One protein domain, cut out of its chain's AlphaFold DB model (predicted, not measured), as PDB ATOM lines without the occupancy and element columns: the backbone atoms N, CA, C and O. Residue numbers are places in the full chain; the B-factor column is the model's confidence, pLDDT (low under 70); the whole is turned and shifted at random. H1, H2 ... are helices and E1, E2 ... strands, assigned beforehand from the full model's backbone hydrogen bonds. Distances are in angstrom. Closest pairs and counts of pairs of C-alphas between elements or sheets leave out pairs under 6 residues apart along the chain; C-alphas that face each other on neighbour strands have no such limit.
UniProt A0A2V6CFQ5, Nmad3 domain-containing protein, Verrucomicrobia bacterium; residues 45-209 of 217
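What this domain is: This is residues 45 to 209 of the 217 residues of the protein "Nmad3 domain-containing protein" of Verrucomicrobia bacterium (UniProt A0A2V6CFQ5). What is the main shape? A long, strongly twisted sheet of six strands turns a corner at the bend of E3: E2, E5 and E6 lie with the first part of E3, while E4 and E1 lie with its last part. H1 covers E4, and H3 and H4 meet near the E5 side of the sheet. What is it made of? The 165 printed residues hold, in order, E1 H1 E2 E3 H2 E4 E5 E6 H3 H4, with 82 residues, under half, in named elements; the class is mixed, helices and strands, and the branched sheet is antiparallel in each neighbour pair. The whole is compact, with a radius of gyration of the C-alphas of 16.5 A and spans of 50 by 37 by 29 A.

How they stand to each other: What stands beside the first strand? E1, residues 51 to 54, is an edge strand antiparallel to E4, residues 129 to 133, with N 52 and O 131 within hydrogen-bond range at 3.0 A. H1, residues 56 to 65, is on the sheet at a height of 8.6 A; its closest C-alpha pair with E4 is Ala 59 and Val 129, 5.7 A. What pairs with the longest strand? E2, residues 71 to 79, and E3, residues 89 to 104, form an antiparallel hairpin, with N 72 and O 97 at 2.9 A. On the other side of E3 lie E4, with N 103 and O 130 at 3.0 A, and E5, residues 139 to 151, with N 93 and O 145 at 2.8 A; both are antiparallel to it. E3 bends by 90 degrees at residue 100, and its pairing is staggered. What follows? H2, residues 117 to 120, only grazes the sheet with residues 117 to 119. E5 and E6, residues 154 to 157, form an antiparallel hairpin, with N 151 and O 154 at 2.9 A. How do the last helices stand? H3, residues 159 to 165, and H4, residues 193 to 202, touch, about perpendicular at 75 degrees; their closest C-alphas are those of Trp 165 and Phe 196, 4.4 A apart. H3 only grazes the sheet, and so does H4, which is only just on it with 5 pairs of C-alphas within 10 A. Every O i to N i+4 pair is within hydrogen-bond range in H1, H3 and H4; H2 is too short for one.

Where its parts are: Where does the first element begin and the last one end? C-alpha 51 of E1 is at (16.574, -30.439, 30.674), and C-alpha 202 of H4 is at (20.518, -36.563, 54.523). Which elements are long? From first to last C-alpha E3 measures 34.9 A, E5 28.3 A, E2 26.4 A, H1 14.9 A and H4 14.3 A.

The domain as a whole: How far does it reach? The two C-alphas farthest apart, those of Pro 84 and Ile 110, are 51.2 A apart. Which links are long? Those from E3 to H2, 12 residues, and from H3 to H4, 27 residues, are long, and the printed part has no cut. Where is confidence low? The mean pLDDT of the printed part is 92.3, and residue 122 is under 70.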
ATOM      1  N   PRO A  45      21.747 -25.881  33.088       93.81
ATOM      2  CA  PRO A  45      20.459 -26.583  32.980       93.81
ATOM      3  C   PRO A  45      19.250 -25.628  32.976       93.81
ATOM      4  O   PRO A  45      19.280 -24.581  33.638       93.81
ATOM      5  N   ASP A  46      18.183 -26.038  32.290       94.75
ATOM      6  CA  ASP A  46      16.845 -25.455  32.401       94.75
ATOM      7  C   ASP A  46      16.031 -26.268  33.415       94.75
ATOM      8  O   ASP A  46      15.505 -27.346  33.124       94.75
ATOM      9  N   PHE A  47      15.910 -25.733  34.629       95.56
ATOM     10  CA  PHE A  47      15.204 -26.399  35.721       95.56
ATOM     11  C   PHE A  47      13.679 -26.336  35.603       95.56
ATOM     12  O   PHE A  47      12.999 -27.081  36.306       95.56
ATOM     13  N   SER A  48      13.134 -25.453  34.763       94.25
ATOM     14  CA  SER A  48      11.690 -25.399  34.507       94.25
ATOM     15  C   SER A  48      11.242 -26.531  33.585       94.25
ATOM     16  O   SER A  48      10.178 -27.110  33.787       94.25
ATOM     17  N   GLN A  49      12.098 -26.895  32.625       95.06
ATOM     18  CA  GLN A  49      11.849 -27.970  31.663       95.06
ATOM     19  C   GLN A  49      12.483 -29.308  32.063       95.06
ATOM     20  O   GLN A  49      12.195 -30.337  31.441       95.06
ATOM     21  N   LEU A  50      13.319 -29.292  33.110       96.88
ATOM     22  CA  LEU A  50      14.114 -30.421  33.594       96.88
ATOM     23  C   LEU A  50      15.020 -31.005  32.506       96.88
ATOM     24  O   LEU A  50      15.147 -32.224  32.355       96.88
ATOM     25  N   THR A  51      15.647 -30.104  31.751       96.50
ATOM     26  CA  THR A  51      16.574 -30.439  30.674       96.50
ATOM     27  C   THR A  51      17.953 -29.843  30.924       96.50
ATOM     28  O   THR A  51      18.128 -28.897  31.702       96.50
ATOM     29  N   TYR A  52      18.959 -30.457  30.315       95.62
ATOM     30  CA  TYR A  52      20.328 -29.959  30.274       95.62
ATOM     31  C   TYR A  52      20.949 -30.365  28.943       95.62
ATOM     32  O   TYR A  52      21.028 -31.558  28.646       95.62
ATOM     33  N   GLY A  53      21.357 -29.377  28.157       93.50
ATOM     34  CA  GLY A  53      22.052 -29.578  26.897       93.50
ATOM     35  C   GLY A  53      23.557 -29.353  27.014       93.50
ATOM     36  O   GLY A  53      24.032 -28.594  27.862       93.50
ATOM     37  N   ASP A  54      24.325 -30.051  26.182       92.06
ATOM     38  CA  ASP A  54      25.749 -29.774  26.002       92.06
ATOM     39  C   ASP A  54      26.222 -30.225  24.609       92.06
ATOM     40  O   ASP A  54      25.508 -30.930  23.891       92.06
ATOM     41  N   ALA A  55      27.442 -29.835  24.236       89.31
ATOM     42  CA  ALA A  55      28.027 -30.084  22.921       89.31
ATOM     43  C   ALA A  55      29.489 -30.562  23.015       89.31
ATOM     44  O   ALA A  55      30.154 -30.486  24.056       89.31
ATOM     45  N   GLY A  56      30.028 -31.052  21.896       87.69
ATOM     46  CA  GLY A  56      31.448 -31.376  21.755       87.69
ATOM     47  C   GLY A  56      31.945 -32.441  22.743       87.69
ATOM     48  O   GLY A  56      31.291 -33.452  22.993       87.69
ATOM     49  N   SER A  57      33.134 -32.232  23.321       86.62
ATOM     50  CA  SER A  57      33.790 -33.256  24.159       86.62
ATOM     51  C   SER A  57      33.016 -33.618  25.429       86.62
ATOM     52  O   SER A  57      33.152 -34.735  25.930       86.62
ATOM     53  N   ARG A  58      32.200 -32.702  25.962       88.50
ATOM     54  CA  ARG A  58      31.389 -32.994  27.142       88.50
ATOM     55  C   ARG A  58      30.112 -33.746  26.770       88.50
ATOM     56  O   ARG A  58      29.788 -34.695  27.477       88.50
ATOM     57  N   ALA A  59      29.462 -33.404  25.657       90.00
ATOM     58  CA  ALA A  59      28.346 -34.186  25.118       90.00
ATOM     59  C   ALA A  59      28.734 -35.650  24.882       90.00
ATOM     60  O   ALA A  59      28.068 -36.556  25.380       90.00
ATOM     61  N   GLN A  60      29.886 -35.883  24.242       87.69
ATOM     62  CA  GLN A  60      30.431 -37.232  24.045       87.69
ATOM     63  C   GLN A  60      30.554 -37.998  25.369       87.69
ATOM     64  O   GLN A  60      30.165 -39.157  25.462       87.69
ATOM     65  N   ARG A  61      31.031 -37.341  26.430       85.69
ATOM     66  CA  ARG A  61      31.153 -37.965  27.757       85.69
ATOM     67  C   ARG A  61      29.823 -38.244  28.428       85.69
ATOM     68  O   ARG A  61      29.715 -39.247  29.128       85.69
ATOM     69  N   ILE A  62      28.842 -37.363  28.257       90.06
ATOM     70  CA  ILE A  62      27.487 -37.617  28.744       90.06
ATOM     71  C   ILE A  62      26.995 -38.925  28.116       90.06
ATOM     72  O   ILE A  62      26.625 -39.828  28.854       90.06
ATOM     73  N   CYS A  63      27.119 -39.094  26.798       88.00
ATOM     74  CA  CYS A  63      26.731 -40.337  26.122       88.00
ATOM     75  C   CYS A  63      27.516 -41.581  26.569       88.00
ATOM     76  O   CYS A  63      26.975 -42.681  26.539       88.00
ATOM     77  N   GLU A  64      28.779 -41.437  26.978       88.56
ATOM     78  CA  GLU A  64      29.600 -42.568  27.430       88.56
ATOM     79  C   GLU A  64      29.234 -43.081  28.833       88.56
ATOM     80  O   GLU A  64      29.350 -44.278  29.091       88.56
ATOM     81  N   PHE A  65      28.863 -42.187  29.759       85.50
ATOM     82  CA  PHE A  65      28.728 -42.521  31.188       85.50
ATOM     83  C   PHE A  65      27.314 -42.411  31.735       85.50
ATOM     84  O   PHE A  65      27.022 -42.992  32.782       85.50
ATOM     85  N   ILE A  66      26.464 -41.622  31.087       91.88
ATOM     86  CA  ILE A  66      25.140 -41.307  31.592       91.88
ATOM     87  C   ILE A  66      24.120 -42.180  30.876       91.88
ATOM     88  O   ILE A  66      23.909 -42.076  29.672       91.88
ATOM     89  N   VAL A  67      23.460 -43.022  31.659       93.75
ATOM     90  CA  VAL A  67      22.353 -43.873  31.227       93.75
ATOM     91  C   VAL A  67      21.102 -43.531  32.046       93.75
ATOM     92  O   VAL A  67      21.209 -42.856  33.078       93.75
ATOM     93  N   PRO A  68      19.903 -43.974  31.634       96.56
ATOM     94  CA  PRO A  68      18.719 -43.886  32.484       96.56
ATOM     95  C   PRO A  68      18.991 -44.407  33.906       96.56
ATOM     96  O   PRO A  68      19.571 -45.475  34.087       96.56
ATOM     97  N   GLY A  69      18.599 -43.636  34.922       96.06
ATOM     98  CA  GLY A  69      18.842 -43.924  36.341       96.06
ATOM     99  C   GLY A  69      20.141 -43.338  36.915       96.06
ATOM    100  O   GLY A  69      20.235 -43.159  38.137       96.06
ATOM    101  N   SER A  70      21.112 -42.961  36.072       96.75
ATOM    102  CA  SER A  70      22.270 -42.152  36.489       96.75
ATOM    103  C   SER A  70      21.823 -40.806  37.072       96.75
ATOM    104  O   SER A  70      20.651 -40.433  37.003       96.75
ATOM    105  N   PHE A  71      22.752 -40.045  37.649       97.56
ATOM    106  CA  PHE A  71      22.451 -38.700  38.126       97.56
ATOM    107  C   PHE A  71      23.518 -37.682  37.741       97.56
ATOM    108  O   PHE A  71      24.682 -38.022  37.530       97.56
ATOM    109  N   ILE A  72      23.098 -36.420  37.674       96.81
ATOM    110  CA  ILE A  72      23.951 -35.258  37.434       96.81
ATOM    111  C   ILE A  72      23.750 -34.280  38.587       96.81
ATOM    112  O   ILE A  72      22.621 -33.992  38.986       96.81
ATOM    113  N   VAL A  73      24.855 -33.762  39.118       97.19
ATOM    114  CA  VAL A  73      24.855 -32.770  40.196       97.19
ATOM    115  C   VAL A  73      25.334 -31.444  39.631       97.19
ATOM    116  O   VAL A  73      26.446 -31.348  39.112       97.19
ATOM    117  N   PHE A  74      24.503 -30.416  39.749       96.38
ATOM    118  CA  PHE A  74      24.841 -29.064  39.328       96.38
ATOM    119  C   PHE A  74      25.339 -28.279  40.527       96.38
ATOM    120  O   PHE A  74      24.678 -28.224  41.566       96.38
ATOM    121  N   TRP A  75      26.489 -27.636  40.374       95.56
ATOM    122  CA  TRP A  75      27.082 -26.804  41.409       95.56
ATOM    123  C   TRP A  75      27.447 -25.428  40.843       95.56
ATOM    124  O   TRP A  75      27.601 -25.258  39.631       95.56
ATOM    125  N   ALA A  76      27.563 -24.437  41.721       93.94
ATOM    126  CA  ALA A  76      27.995 -23.091  41.373       93.94
ATOM    127  C   ALA A  76      28.967 -22.539  42.419       93.94
ATOM    128  O   ALA A  76      28.859 -22.842  43.607       93.94
ATOM    129  N   GLY A  77      29.900 -21.704  41.960       93.56
ATOM    130  CA  GLY A  77      30.670 -20.818  42.826       93.56
ATOM    131  C   GLY A  77      29.877 -19.535  43.055       93.56
ATOM    132  O   GLY A  77      29.527 -18.857  42.090       93.56
ATOM    133  N   MET A  78      29.587 -19.208  44.307       91.12
ATOM    134  CA  MET A  78      28.818 -18.030  44.699       91.12
ATOM    135  C   MET A  78      29.673 -17.132  45.579       91.12
ATOM    136  O   MET A  78      30.457 -17.615  46.390       91.12
ATOM    137  N   ARG A  79      29.531 -15.820  45.407       91.19
ATOM    138  CA  ARG A  79      30.259 -14.837  46.204       91.19
ATOM    139  C   ARG A  79      29.504 -14.566  47.501       91.19
ATOM    140  O   ARG A  79      28.309 -14.285  47.457       91.19
ATOM    141  N   TRP A  80      30.214 -14.594  48.621       89.56
ATOM    142  CA  TRP A  80      29.691 -14.107  49.893       89.56
ATOM    143  C   TRP A  80      29.628 -12.572  49.873       89.56
ATOM    144  O   TRP A  80      30.602 -11.931  49.471       89.56
ATOM    145  N   LEU A  81      28.485 -11.978  50.225       88.19
ATOM    146  CA  LEU A  81      28.231 -10.549  49.985       88.19
ATOM    147  C   LEU A  81      28.542  -9.652  51.188       88.19
ATOM    148  O   LEU A  81      29.048  -8.550  51.000       88.19
ATOM    149  N   ASP A  82      28.257 -10.106  52.402       85.88
ATOM    150  CA  ASP A  82      28.346  -9.327  53.639       85.88
ATOM    151  C   ASP A  82      29.244 -10.009  54.681       85.88
ATOM    152  O   ASP A  82      29.918 -10.965  54.355       85.88
ATOM    153  N   GLY A  83      29.364  -9.473  55.902       88.69
ATOM    154  CA  GLY A  83      30.068 -10.103  57.034       88.69
ATOM    155  C   GLY A  83      31.572 -10.439  56.862       88.69
ATOM    156  O   GLY A  83      32.246  -9.934  55.964       88.69
ATOM    157  N   PRO A  84      32.143 -11.279  57.753       90.00
ATOM    158  CA  PRO A  84      33.592 -11.528  57.809       90.00
ATOM    159  C   PRO A  84      34.186 -12.245  56.591       90.00
ATOM    160  O   PRO A  84      35.387 -12.146  56.359       90.00
ATOM    161  N   GLN A  85      33.373 -12.978  55.827       86.81
ATOM    162  CA  GLN A  85      33.820 -13.727  54.648       86.81
ATOM    163  C   GLN A  85      33.488 -12.988  53.339       86.81
ATOM    164  O   GLN A  85      33.574 -13.585  52.262       86.81
ATOM    165  N   ALA A  86      33.087 -11.710  53.405       90.44
ATOM    166  CA  ALA A  86      32.694 -10.929  52.237       90.44
ATOM    167  C   ALA A  86      33.759 -11.001  51.129       90.44
ATOM    168  O   ALA A  86      34.953 -10.811  51.359       90.44
ATOM    169  N   GLY A  87      33.322 -11.294  49.905       88.81
ATOM    170  CA  GLY A  87      34.183 -11.439  48.732       88.81
ATOM    171  C   GLY A  87      34.766 -12.837  48.507       88.81
ATOM    172  O   GLY A  87      35.223 -13.104  47.394       88.81
ATOM    173  N   SER A  88      34.708 -13.738  49.492       92.94
ATOM    174  CA  SER A  88      35.084 -15.146  49.307       92.94
ATOM    175  C   SER A  88      34.102 -15.882  48.383       92.94
ATOM    176  O   SER A  88      32.976 -15.426  48.156       92.94
ATOM    177  N   ILE A  89      34.534 -17.015  47.818       94.50
ATOM    178  CA  ILE A  89      33.705 -17.846  46.937       94.50
ATOM    179  C   ILE A  89      33.405 -19.169  47.633       94.50
ATOM    180  O   ILE A  89      34.316 -19.962  47.868       94.50
ATOM    181  N   VAL A  90      32.120 -19.431  47.861       94.75
ATOM    182  CA  VAL A  90      31.604 -20.726  48.306       94.75
ATOM    183  C   VAL A  90      31.197 -21.558  47.090       94.75
ATOM    184  O   VAL A  90      30.515 -21.076  46.186       94.75
ATOM    185  N   CYS A  91      31.604 -22.820  47.054       96.31
ATOM    186  CA  CYS A  91      31.102 -23.806  46.107       96.31
ATOM    187  C   CYS A  91      29.856 -24.456  46.712       96.31
ATOM    188  O   CYS A  91      29.869 -24.887  47.865       96.31
ATOM    189  N   SER A  92      28.755 -24.525  45.968       97.06
ATOM    190  CA  SER A  92      27.517 -25.143  46.454       97.06
ATOM    191  C   SER A  92      26.826 -25.966  45.386       97.06
ATOM    192  O   SER A  92      26.791 -25.564  44.225       97.06
ATOM    193  N   VAL A  93      26.201 -27.072  45.790       97.88
ATOM    194  CA  VAL A  93      25.211 -27.765  44.959       97.88
ATOM    195  C   VAL A  93      23.982 -26.872  44.837       97.88
ATOM    196  O   VAL A  93      23.468 -26.368  45.836       97.88
ATOM    197  N   ILE A  94      23.517 -26.679  43.609       97.31
ATOM    198  CA  ILE A  94      22.362 -25.841  43.271       97.31
ATOM    199  C   ILE A  94      21.235 -26.628  42.604       97.31
ATOM    200  O   ILE A  94      20.120 -26.126  42.496       97.31
ATOM    201  N   GLY A  95      21.503 -27.852  42.154       97.88
ATOM    202  CA  GLY A  95      20.516 -28.686  41.490       97.88
ATOM    203  C   GLY A  95      20.990 -30.121  41.345       97.88
ATOM    204  O   GLY A  95      22.182 -30.420  41.453       97.88
ATOM    205  N   PHE A  96      20.038 -31.001  41.093       98.38
ATOM    206  CA  PHE A  96      20.267 -32.428  40.939       98.38
ATOM    207  C   PHE A  96      19.276 -32.970  39.922       98.38
ATOM    208  O   PHE A  96      18.093 -32.659  40.026       98.38
ATOM    209  N   TYR A  97      19.749 -33.783  38.982       98.31
ATOM    210  CA  TYR A  97      18.910 -34.535  38.054       98.31
ATOM    211  C   TYR A  97      19.116 -36.026  38.257       98.31
ATOM    212  O   TYR A  97      20.239 -36.513  38.131       98.31
ATOM    213  N   ARG A  98      18.020 -36.755  38.470       98.19
ATOM    214  CA  ARG A  98      17.939 -38.178  38.145       98.19
ATOM    215  C   ARG A  98      17.658 -38.291  36.655       98.19
ATOM    216  O   ARG A  98      16.661 -37.765  36.176       98.19
ATOM    217  N   VAL A  99      18.528 -38.954  35.911       98.06
ATOM    218  CA  VAL A  99      18.435 -39.012  34.451       98.06
ATOM    219  C   VAL A  99      17.332 -39.979  34.044       98.06
ATOM    220  O   VAL A  99      17.360 -41.150  34.415       98.06
ATOM    221  N   SER A 100      16.366 -39.490  33.269       97.56
ATOM    222  CA  SER A 100      15.339 -40.318  32.640       97.56
ATOM    223  C   SER A 100      15.852 -40.884  31.318       97.56
ATOM    224  O   SER A 100      15.808 -42.092  31.112       97.56
ATOM    225  N   HIS A 101      16.361 -40.023  30.438       95.62
ATOM    226  CA  HIS A 101      16.915 -40.409  29.143       95.62
ATOM    227  C   HIS A 101      17.835 -39.313  28.595       95.62
ATOM    228  O   HIS A 101      17.821 -38.171  29.062       95.62
ATOM    229  N   VAL A 102      18.647 -39.684  27.608       95.56
ATOM    230  CA  VAL A 102      19.546 -38.791  26.871       95.56
ATOM    231  C   VAL A 102      19.255 -38.976  25.386       95.56
ATOM    232  O   VAL A 102      19.183 -40.115  24.927       95.56
ATOM    233  N   LEU A 103      19.075 -37.880  24.653       93.94
ATOM    234  CA  LEU A 103      18.836 -37.886  23.208       93.94
ATOM    235  C   LEU A 103      19.858 -37.000  22.502       93.94
ATOM    236  O   LEU A 103      20.346 -36.033  23.085       93.94
ATOM    237  N   CYS A 104      20.142 -37.299  21.234       92.31
ATOM    238  CA  CYS A 104      20.737 -36.306  20.348       92.31
ATOM    239  C   CYS A 104      19.724 -35.171  20.139       92.31
ATOM    240  O   CYS A 104      18.522 -35.425  20.019       92.31
ATOM    241  N   ALA A 105      20.188 -33.923  20.092       90.62
ATOM    242  CA  ALA A 105      19.318 -32.760  19.950       90.62
ATOM    243  C   ALA A 105      18.442 -32.839  18.684       90.62
ATOM    244  O   ALA A 105      17.266 -32.481  18.727       90.62
ATOM    245  N   LYS A 106      18.964 -33.384  17.577       88.56
ATOM    246  CA  LYS A 106      18.201 -33.558  16.327       88.56
ATOM    247  C   LYS A 106      17.056 -34.571  16.425       88.56
ATOM    248  O   LYS A 106      16.095 -34.481  15.666       88.56
ATOM    249  N   ASP A 107      17.169 -35.526  17.348       90.75
ATOM    250  CA  ASP A 107      16.175 -36.581  17.550       90.75
ATOM    251  C   ASP A 107      15.036 -36.106  18.467       90.75
ATOM    252  O   ASP A 107      14.020 -36.789  18.618       90.75
ATOM    253  N   VAL A 108      15.171 -34.919  19.069       89.62
ATOM    254  CA  VAL A 108      14.086 -34.278  19.812       89.62
ATOM    255  C   VAL A 108      13.057 -33.746  18.816       89.62
ATOM    256  O   VAL A 108      13.320 -32.844  18.020       89.62
ATOM    257  N   GLY A 109      11.855 -34.321  18.866       86.38
ATOM    258  CA  GLY A 109      10.760 -33.960  17.974       86.38
ATOM    259  C   GLY A 109      10.370 -32.482  18.068       86.38
ATOM    260  O   GLY A 109      10.525 -31.835  19.102       86.38
ATOM    261  N   ILE A 110       9.791 -31.951  16.989       82.25
ATOM    262  CA  ILE A 110       9.406 -30.529  16.866       82.25
ATOM    263  C   ILE A 110       8.505 -30.061  18.021       82.25
ATOM    264  O   ILE A 110       8.622 -28.923  18.465       82.25
ATOM    265  N   LEU A 111       7.622 -30.926  18.530       85.31
ATOM    266  CA  LEU A 111       6.721 -30.575  19.632       85.31
ATOM    267  C   LEU A 111       7.459 -30.384  20.968       85.31
ATOM    268  O   LEU A 111       7.035 -29.569  21.782       85.31
ATOM    269  N   ASP A 112       8.586 -31.065  21.168       87.75
ATOM    270  CA  ASP A 112       9.400 -30.999  22.385       87.75
ATOM    271  C   ASP A 112      10.618 -30.075  22.239       87.75
ATOM    272  O   ASP A 112      11.303 -29.794  23.222       87.75
ATOM    273  N   SER A 113      10.876 -29.544  21.039       86.56
ATOM    274  CA  SER A 113      12.091 -28.772  20.745       86.56
ATOM    275  C   SER A 113      12.208 -27.472  21.546       86.56
ATOM    276  O   SER A 113      13.289 -26.904  21.657       86.56
ATOM    277  N   HIS A 114      11.103 -26.981  22.106       88.12
ATOM    278  CA  HIS A 114      11.084 -25.802  22.966       88.12
ATOM    279  C   HIS A 114      11.736 -26.044  24.337       88.12
ATOM    280  O   HIS A 114      12.210 -25.097  24.968       88.12
ATOM    281  N   ARG A 115      11.786 -27.305  24.785       90.25
ATOM    282  CA  ARG A 115      12.151 -27.698  26.154       90.25
ATOM    283  C   ARG A 115      13.636 -27.565  26.473       90.25
ATOM    284  O   ARG A 115      14.002 -27.620  27.643       90.25
ATOM    285  N   ASN A 116      14.501 -27.435  25.471       91.94
ATOM    286  CA  ASN A 116      15.923 -27.177  25.672       91.94
ATOM    287  C   ASN A 116      16.464 -26.229  24.595       91.94
ATOM    288  O   ASN A 116      16.003 -26.231  23.457       91.94
ATOM    289  N   ALA A 117      17.451 -25.409  24.946       89.00
ATOM    290  CA  ALA A 117      18.003 -24.414  24.035       89.00
ATOM    291  C   ALA A 117      18.730 -25.027  22.835       89.00
ATOM    292  O   ALA A 117      18.592 -24.538  21.712       89.00
ATOM    293  N   HIS A 118      19.416 -26.153  23.040       88.62
ATOM    294  CA  HIS A 118      20.117 -26.864  21.973       88.62
ATOM    295  C   HIS A 118      19.155 -27.428  20.912       88.62
ATOM    296  O   HIS A 118      19.549 -27.655  19.774       88.62
ATOM    297  N   THR A 119      17.864 -27.576  21.228       87.56
ATOM    298  CA  THR A 119      16.837 -28.043  20.278       87.56
ATOM    299  C   THR A 119      16.033 -26.907  19.643       87.56
ATOM    300  O   THR A 119      15.295 -27.132  18.684       87.56
ATOM    301  N   ARG A 120      16.175 -25.670  20.143       84.69
ATOM    302  CA  ARG A 120      15.500 -24.471  19.610       84.69
ATOM    303  C   ARG A 120      16.200 -23.853  18.400       84.69
ATOM    304  O   ARG A 120      15.628 -23.011  17.704       84.69
ATOM    305  N   ARG A 121      17.432 -24.266  18.110       75.81
ATOM    306  CA  ARG A 121      18.173 -23.805  16.930       75.81
ATOM    307  C   ARG A 121      17.512 -24.320  15.650       75.81
ATOM    308  O   ARG A 121      16.876 -25.372  15.638       75.81
ATOM    309  N   ALA A 122      17.630 -23.548  14.570       68.19
ATOM    310  CA  ALA A 122      17.045 -23.926  13.282       68.19
ATOM    311  C   ALA A 122      17.658 -25.227  12.729       68.19
ATOM    312  O   ALA A 122      16.944 -25.998  12.089       68.19
ATOM    313  N   ASP A 123      18.937 -25.459  13.041       71.81
ATOM    314  CA  ASP A 123      19.723 -26.628  12.651       71.81
ATOM    315  C   ASP A 123      20.513 -27.173  13.866       71.81
ATOM    316  O   ASP A 123      21.654 -26.755  14.104       71.81
ATOM    317  N   PRO A 124      19.887 -28.012  14.718       73.00
ATOM    318  CA  PRO A 124      20.565 -28.664  15.840       73.00
ATOM    319  C   PRO A 124      21.711 -29.544  15.335       73.00
ATOM    320  O   PRO A 124      21.523 -30.322  14.403       73.00
ATOM    321  N   GLN A 125      22.888 -29.428  15.947       74.38
ATOM    322  CA  GLN A 125      24.077 -30.138  15.465       74.38
ATOM    323  C   GLN A 125      24.083 -31.603  15.932       74.38
ATOM    324  O   GLN A 125      23.548 -31.933  16.993       74.38
ATOM    325  N   ASP A 126      24.722 -32.481  15.154       72.50
ATOM    326  CA  ASP A 126      24.769 -33.930  15.410       72.50
ATOM    327  C   ASP A 126      25.445 -34.282  16.746       72.50
ATOM    328  O   ASP A 126      25.131 -35.299  17.368       72.50
ATOM    329  N   GLU A 127      26.368 -33.443  17.206       82.00
ATOM    330  CA  GLU A 127      27.142 -33.653  18.428       82.00
ATOM    331  C   GLU A 127      26.494 -33.043  19.678       82.00
ATOM    332  O   GLU A 127      27.075 -33.126  20.766       82.00
ATOM    333  N   GLU A 128      25.324 -32.412  19.547       89.62
ATOM    334  CA  GLU A 128      24.578 -31.861  20.676       89.62
ATOM    335  C   GLU A 128      23.675 -32.919  21.302       89.62
ATOM    336  O   GLU A 128      22.977 -33.677  20.623       89.62
ATOM    337  N   VAL A 129      23.675 -32.963  22.630       93.69
ATOM    338  CA  VAL A 129      22.883 -33.921  23.402       93.69
ATOM    339  C   VAL A 129      22.010 -33.181  24.389       93.69
ATOM    340  O   VAL A 129      22.415 -32.156  24.935       93.69
ATOM    341  N   VAL A 130      20.832 -33.732  24.657       95.50
ATOM    342  CA  VAL A 130      19.916 -33.241  25.680       95.50
ATOM    343  C   VAL A 130      19.644 -34.351  26.678       95.50
ATOM    344  O   VAL A 130      19.184 -35.441  26.332       95.50
ATOM    345  N   VAL A 131      19.925 -34.056  27.940       96.94
ATOM    346  CA  VAL A 131      19.557 -34.883  29.085       96.94
ATOM    347  C   VAL A 131      18.184 -34.448  29.576       96.94
ATOM    348  O   VAL A 131      17.976 -33.269  29.861       96.94
ATOM    349  N   PHE A 132      17.278 -35.406  29.738       97.44
ATOM    350  CA  PHE A 132      15.967 -35.215  30.354       97.44
ATOM    351  C   PHE A 132      15.943 -35.876  31.732       97.44
ATOM    352  O   PHE A 132      16.358 -37.030  31.885       97.44
ATOM    353  N   ALA A 133      15.451 -35.159  32.741       97.94
ATOM    354  CA  ALA A 133      15.422 -35.636  34.121       97.94
ATOM    355  C   ALA A 133      14.049 -36.202  34.539       97.94
ATOM    356  O   ALA A 133      13.014 -35.806  34.002       97.94
ATOM    357  N   ASP A 134      14.025 -37.119  35.515       97.38
ATOM    358  CA  ASP A 134      12.785 -37.597  36.147       97.38
ATOM    359  C   ASP A 134      12.219 -36.494  37.063       97.38
ATOM    360  O   ASP A 134      12.886 -36.129  38.039       97.38
ATOM    361  N   PRO A 135      10.998 -35.984  36.814       94.06
ATOM    362  CA  PRO A 135      10.401 -34.897  37.592       94.06
ATOM    363  C   PRO A 135      10.125 -35.224  39.062       94.06
ATOM    364  O   PRO A 135       9.833 -34.316  39.832       94.06
ATOM    365  N   ARG A 136      10.188 -36.489  39.481       94.44
ATOM    366  CA  ARG A 136       9.960 -36.881  40.882       94.44
ATOM    367  C   ARG A 136      11.206 -36.751  41.749       94.44
ATOM    368  O   ARG A 136      11.089 -36.622  42.964       94.44
ATOM    369  N   GLU A 137      12.386 -36.796  41.136       95.38
ATOM    370  CA  GLU A 137      13.675 -36.846  41.838       95.38
ATOM    371  C   GLU A 137      14.642 -35.745  41.393       95.38
ATOM    372  O   GLU A 137      15.836 -35.817  41.684       95.38
ATOM    373  N   SER A 138      14.154 -34.742  40.662       98.19
ATOM    374  CA  SER A 138      15.007 -33.764  39.990       98.19
ATOM    375  C   SER A 138      14.541 -32.340  40.222       98.19
ATOM    376  O   SER A 138      13.364 -32.077  40.427       98.19
ATOM    377  N   GLY A 139      15.474 -31.400  40.120       97.62
ATOM    378  CA  GLY A 139      15.153 -29.985  40.055       97.62
ATOM    379  C   GLY A 139      16.272 -29.097  40.564       97.62
ATOM    380  O   GLY A 139      17.347 -29.547  40.982       97.62
ATOM    381  N   ARG A 140      15.988 -27.795  40.553       97.38
ATOM    382  CA  ARG A 140      16.811 -26.826  41.266       97.38
ATOM    383  C   ARG A 140      16.558 -26.989  42.751       97.38
ATOM    384  O   ARG A 140      15.419 -27.190  43.164       97.38
ATOM    385  N   LEU A 141      17.589 -26.840  43.566       97.00
ATOM    386  CA  LEU A 141      17.391 -26.783  45.003       97.00
ATOM    387  C   LEU A 141      16.762 -25.443  45.396       97.00
ATOM    388  O   LEU A 141      17.209 -24.376  44.961       97.00
ATOM    389  N   ARG A 142      15.746 -25.494  46.264       95.25
ATOM    390  CA  ARG A 142      15.173 -24.300  46.905       95.25
ATOM    391  C   ARG A 142      16.232 -23.548  47.707       95.25
ATOM    392  O   ARG A 142      16.241 -22.321  47.711       95.25
ATOM    393  N   ARG A 143      17.122 -24.293  48.365       94.94
ATOM    394  CA  ARG A 143      18.300 -23.783  49.070       94.94
ATOM    395  C   ARG A 143      19.522 -24.542  48.587       94.94
ATOM    396  O   ARG A 143      19.510 -25.767  48.553       94.94
ATOM    397  N   HIS A 144      20.559 -23.808  48.207       95.44
ATOM    398  CA  HIS A 144      21.835 -24.411  47.850       95.44
ATOM    399  C   HIS A 144      22.437 -25.163  49.049       95.44
ATOM    400  O   HIS A 144      22.142 -24.844  50.201       95.44
ATOM    401  N   ILE A 145      23.302 -26.139  48.776       97.81
ATOM    402  CA  ILE A 145      24.035 -26.892  49.803       97.81
ATOM    403  C   ILE A 145      25.523 -26.557  49.648       97.81
ATOM    404  O   ILE A 145      26.096 -26.930  48.621       97.81
ATOM    405  N   PRO A 146      26.151 -25.840  50.599       96.88
ATOM    406  CA  PRO A 146      27.593 -25.605  50.592       96.88
ATOM    407  C   PRO A 146      28.374 -26.919  50.594       96.88
ATOM    408  O   PRO A 146      28.027 -27.849  51.318       96.88
ATOM    409  N   ILE A 147      29.404 -26.994  49.756       97.56
ATOM    410  CA  ILE A 147      30.262 -28.179  49.615       97.56
ATOM    411  C   ILE A 147      31.751 -27.857  49.688       97.56
ATOM    412  O   ILE A 147      32.555 -28.780  49.692       97.56
ATOM    413  N   GLY A 148      32.116 -26.577  49.683       96.06
ATOM    414  CA  GLY A 148      33.488 -26.122  49.847       96.06
ATOM    415  C   GLY A 148      33.683 -24.710  49.329       96.06
ATOM    416  O   GLY A 148      32.750 -23.907  49.324       96.06
ATOM    417  N   GLU A 149      34.884 -24.396  48.860       95.81
ATOM    418  CA  GLU A 149      35.305 -23.019  48.608       95.81
ATOM    419  C   GLU A 149      36.317 -22.889  47.464       95.81
ATOM    420  O   GLU A 149      36.811 -23.867  46.893       95.81
ATOM    421  N   TYR A 150      36.611 -21.646  47.090       94.81
ATOM    422  CA  TYR A 150      37.748 -21.327  46.238       94.81
ATOM    423  C   TYR A 150      39.009 -21.148  47.085       94.81
ATOM    424  O   TYR A 150      39.185 -20.120  47.737       94.81
ATOM    425  N   THR A 151      39.916 -22.121  47.032       91.12
ATOM    426  CA  THR A 151      41.155 -22.105  47.817       91.12
ATOM    427  C   THR A 151      42.343 -22.643  47.023       91.12
ATOM    428  O   THR A 151      42.233 -23.567  46.205       91.12
ATOM    429  N   GLY A 152      43.508 -22.016  47.213       87.44
ATOM    430  CA  GLY A 152      44.727 -22.343  46.469       87.44
ATOM    431  C   GLY A 152      44.566 -22.212  44.948       87.44
ATOM    432  O   GLY A 152      45.083 -23.048  44.208       87.44
ATOM    433  N   GLY A 153      43.797 -21.217  44.489       90.00
ATOM    434  CA  GLY A 153      43.591 -20.930  43.065       90.00
ATOM    435  C   GLY A 153      42.613 -21.860  42.336       90.00
ATOM    436  O   GLY A 153      42.604 -21.878  41.108       90.00
ATOM    437  N   ALA A 154      41.814 -22.654  43.056       92.69
ATOM    438  CA  ALA A 154      40.865 -23.590  42.455       92.69
ATOM    439  C   ALA A 154      39.590 -23.756  43.292       92.69
ATOM    440  O   ALA A 154      39.601 -23.575  44.505       92.69
ATOM    441  N   GLN A 155      38.504 -24.160  42.631       94.44
ATOM    442  CA  GLN A 155      37.247 -24.564  43.271       94.44
ATOM    443  C   GLN A 155      37.388 -25.981  43.821       94.44
ATOM    444  O   GLN A 155      37.802 -26.889  43.085       94.44
ATOM    445  N   ARG A 156      37.065 -26.159  45.103       95.62
ATOM    446  CA  ARG A 156      37.256 -27.421  45.814       95.62
ATOM    447  C   ARG A 156      36.043 -27.798  46.650       95.62
ATOM    448  O   ARG A 156      35.335 -26.934  47.156       95.62
ATOM    449  N   VAL A 157      35.843 -29.103  46.780       97.06
ATOM    450  CA  VAL A 157      35.010 -29.713  47.819       97.06
ATOM    451  C   VAL A 157      35.841 -29.823  49.095       97.06
ATOM    452  O   VAL A 157      37.016 -30.195  49.013       97.06
ATOM    453  N   ASP A 158      35.237 -29.523  50.240       96.69
ATOM    454  CA  ASP A 158      35.860 -29.687  51.553       96.69
ATOM    455  C   ASP A 158      36.275 -31.142  51.776       96.69
ATOM    456  O   ASP A 158      35.572 -32.074  51.378       96.69
ATOM    457  N   GLU A 159      37.422 -31.350  52.422       95.31
ATOM    458  CA  GLU A 159      38.011 -32.687  52.569       95.31
ATOM    459  C   GLU A 159      37.094 -33.645  53.343       95.31
ATOM    460  O   GLU A 159      36.961 -34.807  52.963       95.31
ATOM    461  N   GLU A 160      36.397 -33.151  54.368       96.19
ATOM    462  CA  GLU A 160      35.441 -33.939  55.155       96.19
ATOM    463  C   GLU A 160      34.231 -34.375  54.314       96.19
ATOM    464  O   GLU A 160      33.852 -35.549  54.316       96.19
ATOM    465  N   ILE A 161      33.668 -33.458  53.520       97.50
ATOM    466  CA  ILE A 161      32.540 -33.742  52.622       97.50
ATOM    467  C   ILE A 161      32.969 -34.726  51.526       97.50
ATOM    468  O   ILE A 161      32.265 -35.698  51.247       97.50
ATOM    469  N   LEU A 162      34.144 -34.514  50.930       96.88
ATOM    470  CA  LEU A 162      34.699 -35.394  49.907       96.88
ATOM    471  C   LEU A 162      34.916 -36.817  50.443       96.88
ATOM    472  O   LEU A 162      34.573 -37.793  49.768       96.88
ATOM    473  N   ALA A 163      35.426 -36.933  51.671       96.25
ATOM    474  CA  ALA A 163      35.600 -38.212  52.345       96.25
ATOM    475  C   ALA A 163      34.256 -38.913  52.577       96.25
ATOM    476  O   ALA A 163      34.168 -40.128  52.388       96.25
ATOM    477  N   GLU A 164      33.191 -38.182  52.927       97.44
ATOM    478  CA  GLU A 164      31.841 -38.744  53.049       97.44
ATOM    479  C   GLU A 164      31.307 -39.289  51.720       97.44
ATOM    480  O   GLU A 164      30.700 -40.366  51.716       97.44
ATOM    481  N   TRP A 165      31.583 -38.597  50.609       97.56
ATOM    482  CA  TRP A 165      31.202 -39.010  49.251       97.56
ATOM    483  C   TRP A 165      31.993 -40.215  48.734       97.56
ATOM    484  O   TRP A 165      31.597 -40.806  47.736       97.56
ATOM    485  N   GLY A 166      33.091 -40.586  49.399       96.50
ATOM    486  CA  GLY A 166      33.989 -41.637  48.923       96.50
ATOM    487  C   GLY A 166      34.869 -41.195  47.754       96.50
ATOM    488  O   GLY A 166      35.217 -42.033  46.924       96.50
ATOM    489  N   ASP A 167      35.220 -39.904  47.712       96.12
ATOM    490  CA  ASP A 167      36.017 -39.226  46.685       96.12
ATOM    491  C   ASP A 167      35.340 -39.015  45.317       96.12
ATOM    492  O   ASP A 167      34.287 -39.555  44.966       96.12
ATOM    493  N   LEU A 168      35.992 -38.175  44.513       95.81
ATOM    494  CA  LEU A 168      35.712 -37.990  43.095       95.81
ATOM    495  C   LEU A 168      36.851 -38.596  42.280       95.81
ATOM    496  O   LEU A 168      37.995 -38.655  42.730       95.81
ATOM    497  N   ARG A 169      36.567 -38.992  41.045       94.50
ATOM    498  CA  ARG A 169      37.541 -39.567  40.118       94.50
ATOM    499  C   ARG A 169      37.444 -38.960  38.727       94.50
ATOM    500  O   ARG A 169      36.427 -38.393  38.324       94.50
ATOM    501  N   ARG A 170      38.528 -39.100  37.974       91.69
ATOM    502  CA  ARG A 170      38.577 -38.866  36.529       91.69
ATOM    503  C   ARG A 170      37.995 -40.071  35.791       91.69
ATOM    504  O   ARG A 170      37.907 -41.169  36.332       91.69
ATOM    505  N   LYS A 171      37.718 -39.886  34.496       87.50
ATOM    506  CA  LYS A 171      37.380 -40.976  33.563       87.50
ATOM    507  C   LYS A 171      38.411 -42.113  33.579       87.50
ATOM    508  O   LYS A 171      38.030 -43.270  33.487       87.50
ATOM    509  N   SER A 172      39.697 -41.786  33.718       89.31
ATOM    510  CA  SER A 172      40.785 -42.772  33.800       89.31
ATOM    511  C   SER A 172      40.740 -43.646  35.061       89.31
ATOM    512  O   SER A 172      41.520 -44.582  35.166       89.31
ATOM    513  N   GLY A 173      39.861 -43.346  36.024       90.81
ATOM    514  CA  GLY A 173      39.772 -44.033  37.313       90.81
ATOM    515  C   GLY A 173      40.614 -43.390  38.417       90.81
ATOM    516  O   GLY A 173      40.402 -43.685  39.586       90.81
ATOM    517  N   GLU A 174      41.517 -42.468  38.077       93.88
ATOM    518  CA  GLU A 174      42.335 -41.756  39.061       93.88
ATOM    519  C   GLU A 174      41.489 -40.857  39.965       93.88
ATOM    520  O   GLU A 174      40.683 -40.057  39.477       93.88
ATOM    521  N   LEU A 175      41.730 -40.924  41.275       94.12
ATOM    522  CA  LEU A 175      41.087 -40.037  42.240       94.12
ATOM    523  C   LEU A 175      41.502 -38.576  42.016       94.12
ATOM    524  O   LEU A 175      42.674 -38.241  41.806       94.12
ATOM    525  N   LEU A 176      40.523 -37.682  42.094       90.50
ATOM    526  CA  LEU A 176      40.726 -36.243  42.057       90.50
ATOM    527  C   LEU A 176      41.215 -35.773  43.423       90.50
ATOM    528  O   LEU A 176      40.448 -35.583  44.363       90.50
ATOM    529  N   LYS A 177      42.525 -35.553  43.518       85.44
ATOM    530  CA  LYS A 177      43.159 -35.058  44.740       85.44
ATOM    531  C   LYS A 177      42.569 -33.707  45.155       85.44
ATOM    532  O   LYS A 177      42.428 -32.805  44.323       85.44
ATOM    533  N   LYS A 178      42.331 -33.545  46.461       86.81
ATOM    534  CA  LYS A 178      41.928 -32.274  47.089       86.81
ATOM    535  C   LYS A 178      40.629 -31.686  46.503       86.81
ATOM    536  O   LYS A 178      40.568 -30.482  46.241       86.81
ATOM    537  N   GLY A 179      39.652 -32.544  46.194       89.38
ATOM    538  CA  GLY A 179      38.273 -32.146  45.879       89.38
ATOM    539  C   GLY A 179      38.096 -31.252  44.653       89.38
ATOM    540  O   GLY A 179      37.166 -30.460  44.614       89.38
ATOM    541  N   TYR A 180      38.995 -31.309  43.672       92.38
ATOM    542  CA  TYR A 180      38.996 -30.375  42.543       92.38
ATOM    543  C   TYR A 180      37.757 -30.526  41.636       92.38
ATOM    544  O   TYR A 180      37.552 -31.587  41.048       92.38
ATOM    545  N   ILE A 181      36.976 -29.447  41.472       91.75
ATOM    546  CA  ILE A 181      35.685 -29.452  40.744       91.75
ATOM    547  C   ILE A 181      35.564 -28.385  39.643       91.75
ATOM    548  O   ILE A 181      34.464 -28.050  39.218       91.75
ATOM    549  N   GLN A 182      36.680 -27.847  39.147       85.75
ATOM    550  CA  GLN A 182      36.672 -26.722  38.205       85.75
ATOM    551  C   GLN A 182      35.907 -27.013  36.898       85.75
ATOM    552  O   GLN A 182      35.908 -28.132  36.380       85.75
ATOM    553  N   ARG A 183      35.286 -25.971  36.326       79.12
ATOM    554  CA  ARG A 183      34.611 -26.058  35.022       79.12
ATOM    555  C   ARG A 183      35.599 -26.533  33.950       79.12
ATOM    556  O   ARG A 183      36.596 -25.870  33.683       79.12
ATOM    557  N   GLY A 184      35.280 -27.640  33.286       76.31
ATOM    558  CA  GLY A 184      36.050 -28.149  32.149       76.31
ATOM    559  C   GLY A 184      35.262 -29.171  31.337       76.31
ATOM    560  O   GLY A 184      34.211 -29.635  31.780       76.31
ATOM    561  N   GLY A 185      35.756 -29.541  30.151       74.56
ATOM    562  CA  GLY A 185      35.117 -30.561  29.298       74.56
ATOM    563  C   GLY A 185      35.052 -31.952  29.945       74.56
ATOM    564  O   GLY A 185      34.294 -32.813  29.517       74.56
ATOM    565  N   ASN A 186      35.806 -32.143  31.030       83.06
ATOM    566  CA  ASN A 186      35.987 -33.408  31.718       83.06
ATOM    567  C   ASN A 186      35.401 -33.326  33.134       83.06
ATOM    568  O   ASN A 186      36.168 -33.094  34.072       83.06
ATOM    569  N   PRO A 187      34.074 -33.470  33.304       85.19
ATOM    570  CA  PRO A 187      33.463 -33.350  34.619       85.19
ATOM    571  C   PRO A 187      33.993 -34.435  35.577       85.19
ATOM    572  O   PRO A 187      34.276 -35.556  35.134       85.19
ATOM    573  N   PRO A 188      34.144 -34.114  36.874       92.31
ATOM    574  CA  PRO A 188      34.367 -35.104  37.920       92.31
ATOM    575  C   PRO A 188      33.279 -36.180  37.927       92.31
ATOM    576  O   PRO A 188      32.106 -35.886  37.705       92.31
ATOM    577  N   ILE A 189      33.670 -37.416  38.226       93.81
ATOM    578  CA  ILE A 189      32.761 -38.554  38.382       93.81
ATOM    579  C   ILE A 189      32.789 -38.966  39.852       93.81
ATOM    580  O   ILE A 189      33.862 -39.020  40.451       93.81
ATOM    581  N   PHE A 190      31.637 -39.282  40.441       95.56
ATOM    582  CA  PHE A 190      31.601 -39.855  41.787       95.56
ATOM    583  C   PHE A 190      32.305 -41.212  41.795       95.56
ATOM    584  O   PHE A 190      32.038 -42.068  40.945       95.56
ATOM    585  N   ASN A 191      33.244 -41.394  42.722       96.50
ATOM    586  CA  ASN A 191      33.920 -42.675  42.878       96.50
ATOM    587  C   ASN A 191      33.000 -43.694  43.569       96.50
ATOM    588  O   ASN A 191      32.940 -44.839  43.130       96.50
ATOM    589  N   ASP A 192      32.211 -43.242  44.548       97.25
ATOM    590  CA  ASP A 192      31.141 -44.011  45.186       97.25
ATOM    591  C   ASP A 192      29.796 -43.250  45.103       97.25
ATOM    592  O   ASP A 192      29.463 -42.423  45.962       97.25
ATOM    593  N   PRO A 193      29.008 -43.476  44.033       96.94
ATOM    594  CA  PRO A 193      27.758 -42.751  43.813       96.94
ATOM    595  C   PRO A 193      26.708 -42.978  44.913       96.94
ATOM    596  O   PRO A 193      25.925 -42.074  45.207       96.94
ATOM    597  N   GLU A 194      26.685 -44.156  45.543       98.19
ATOM    598  CA  GLU A 194      25.722 -44.485  46.600       98.19
ATOM    599  C   GLU A 194      26.010 -43.701  47.878       98.19
ATOM    600  O   GLU A 194      25.092 -43.166  48.511       98.19
ATOM    601  N   ARG A 195      27.291 -43.566  48.238       98.56
ATOM    602  CA  ARG A 195      27.705 -42.732  49.368       98.56
ATOM    603  C   ARG A 195      27.349 -41.269  49.160       98.56
ATOM    604  O   ARG A 195      26.813 -40.650  50.086       98.56
ATOM    605  N   PHE A 196      27.563 -40.736  47.955       98.38
ATOM    606  CA  PHE A 196      27.093 -39.392  47.620       98.38
ATOM    607  C   PHE A 196      25.574 -39.270  47.786       98.38
ATOM    608  O   PHE A 196      25.120 -38.363  48.477       98.38
ATOM    609  N   LEU A 197      24.779 -40.184  47.215       98.44
ATOM    610  CA  LEU A 197      23.315 -40.131  47.321       98.44
ATOM    611  C   LEU A 197      22.851 -40.187  48.783       98.44
ATOM    612  O   LEU A 197      21.999 -39.399  49.193       98.44
ATOM    613  N   LYS A 198      23.455 -41.048  49.610       98.50
ATOM    614  CA  LYS A 198      23.174 -41.107  51.052       98.50
ATOM    615  C   LYS A 198      23.509 -39.792  51.758       98.50
ATOM    616  O   LYS A 198      22.754 -39.348  52.624       98.50
ATOM    617  N   TRP A 199      24.637 -39.163  51.432       98.44
ATOM    618  CA  TRP A 199      24.973 -37.835  51.945       98.44
ATOM    619  C   TRP A 199      23.967 -36.778  51.481       98.44
ATOM    620  O   TRP A 199      23.453 -36.037  52.317       98.44
ATOM    621  N   PHE A 200      23.628 -36.762  50.195       98.44
ATOM    622  CA  PHE A 200      22.742 -35.779  49.584       98.44
ATOM    623  C   PHE A 200      21.328 -35.854  50.171       98.44
ATOM    624  O   PHE A 200      20.787 -34.843  50.606       98.44
ATOM    625  N   HIS A 201      20.754 -37.053  50.296       97.75
ATOM    626  CA  HIS A 201      19.418 -37.228  50.872       97.75
ATOM    627  C   HIS A 201      19.352 -36.897  52.370       97.75
ATOM    628  O   HIS A 201      18.309 -36.441  52.841       97.75
ATOM    629  N   ARG A 202      20.454 -37.038  53.125       98.06
ATOM    630  CA  ARG A 202      20.518 -36.563  54.523       98.06
ATOM    631  C   ARG A 202      20.387 -35.043  54.635       98.06
ATOM    632  O   ARG A 202      19.884 -34.576  55.653       98.06
ATOM    633  N   GLN A 203      20.750 -34.299  53.588       97.88
ATOM    634  CA  GLN A 203      20.538 -32.848  53.521       97.88
ATOM    635  C   GLN A 203      19.064 -32.472  53.307       97.88
ATOM    636  O   GLN A 203      18.727 -31.295  53.392       97.88
ATOM    637  N   LYS A 204      18.185 -33.457  53.043       97.00
ATOM    638  CA  LYS A 204      16.745 -33.279  52.784       97.00
ATOM    639  C   LYS A 204      16.487 -32.214  51.704       97.00
ATOM    640  O   LYS A 204      15.869 -31.189  51.990       97.00
ATOM    641  N   PRO A 205      16.991 -32.427  50.475       96.56
ATOM    642  CA  PRO A 205      16.866 -31.449  49.407       96.56
ATOM    643  C   PRO A 205      15.392 -31.199  49.077       96.56
ATOM    644  O   PRO A 205      14.607 -32.132  48.923       96.56
ATOM    645  N   GLU A 206      15.036 -29.927  48.928       96.69
ATOM    646  CA  GLU A 206      13.732 -29.508  48.419       96.69
ATOM    647  C   GLU A 206      13.900 -28.991  46.993       96.69
ATOM    648  O   GLU A 206      14.696 -28.075  46.756       96.69
ATOM    649  N   PHE A 207      13.141 -29.553  46.053       96.12
ATOM    650  CA  PHE A 207      13.217 -29.179  44.646       96.12
ATOM    651  C   PHE A 207      12.197 -28.106  44.265       96.12
ATOM    652  O   PHE A 207      11.082 -28.049  44.785       96.12
ATOM    653  N   VAL A 208      12.596 -27.258  43.322       94.69
ATOM    654  CA  VAL A 208      11.727 -26.323  42.607       94.69
ATOM    655  C   VAL A 208      11.954 -26.478  41.103       94.69
ATOM    656  O   VAL A 208      13.094 -26.501  40.636       94.69
ATOM    657  N   HIS A 209      10.864 -26.584  40.341       93.81
ATOM    658  CA  HIS A 209      10.892 -26.698  38.876       93.81
ATOM    659  C   HIS A 209      10.777 -25.309  38.250       93.81
ATOM    660  O   HIS A 209       9.794 -24.969  37.599       93.81
TER     661      HIS A 209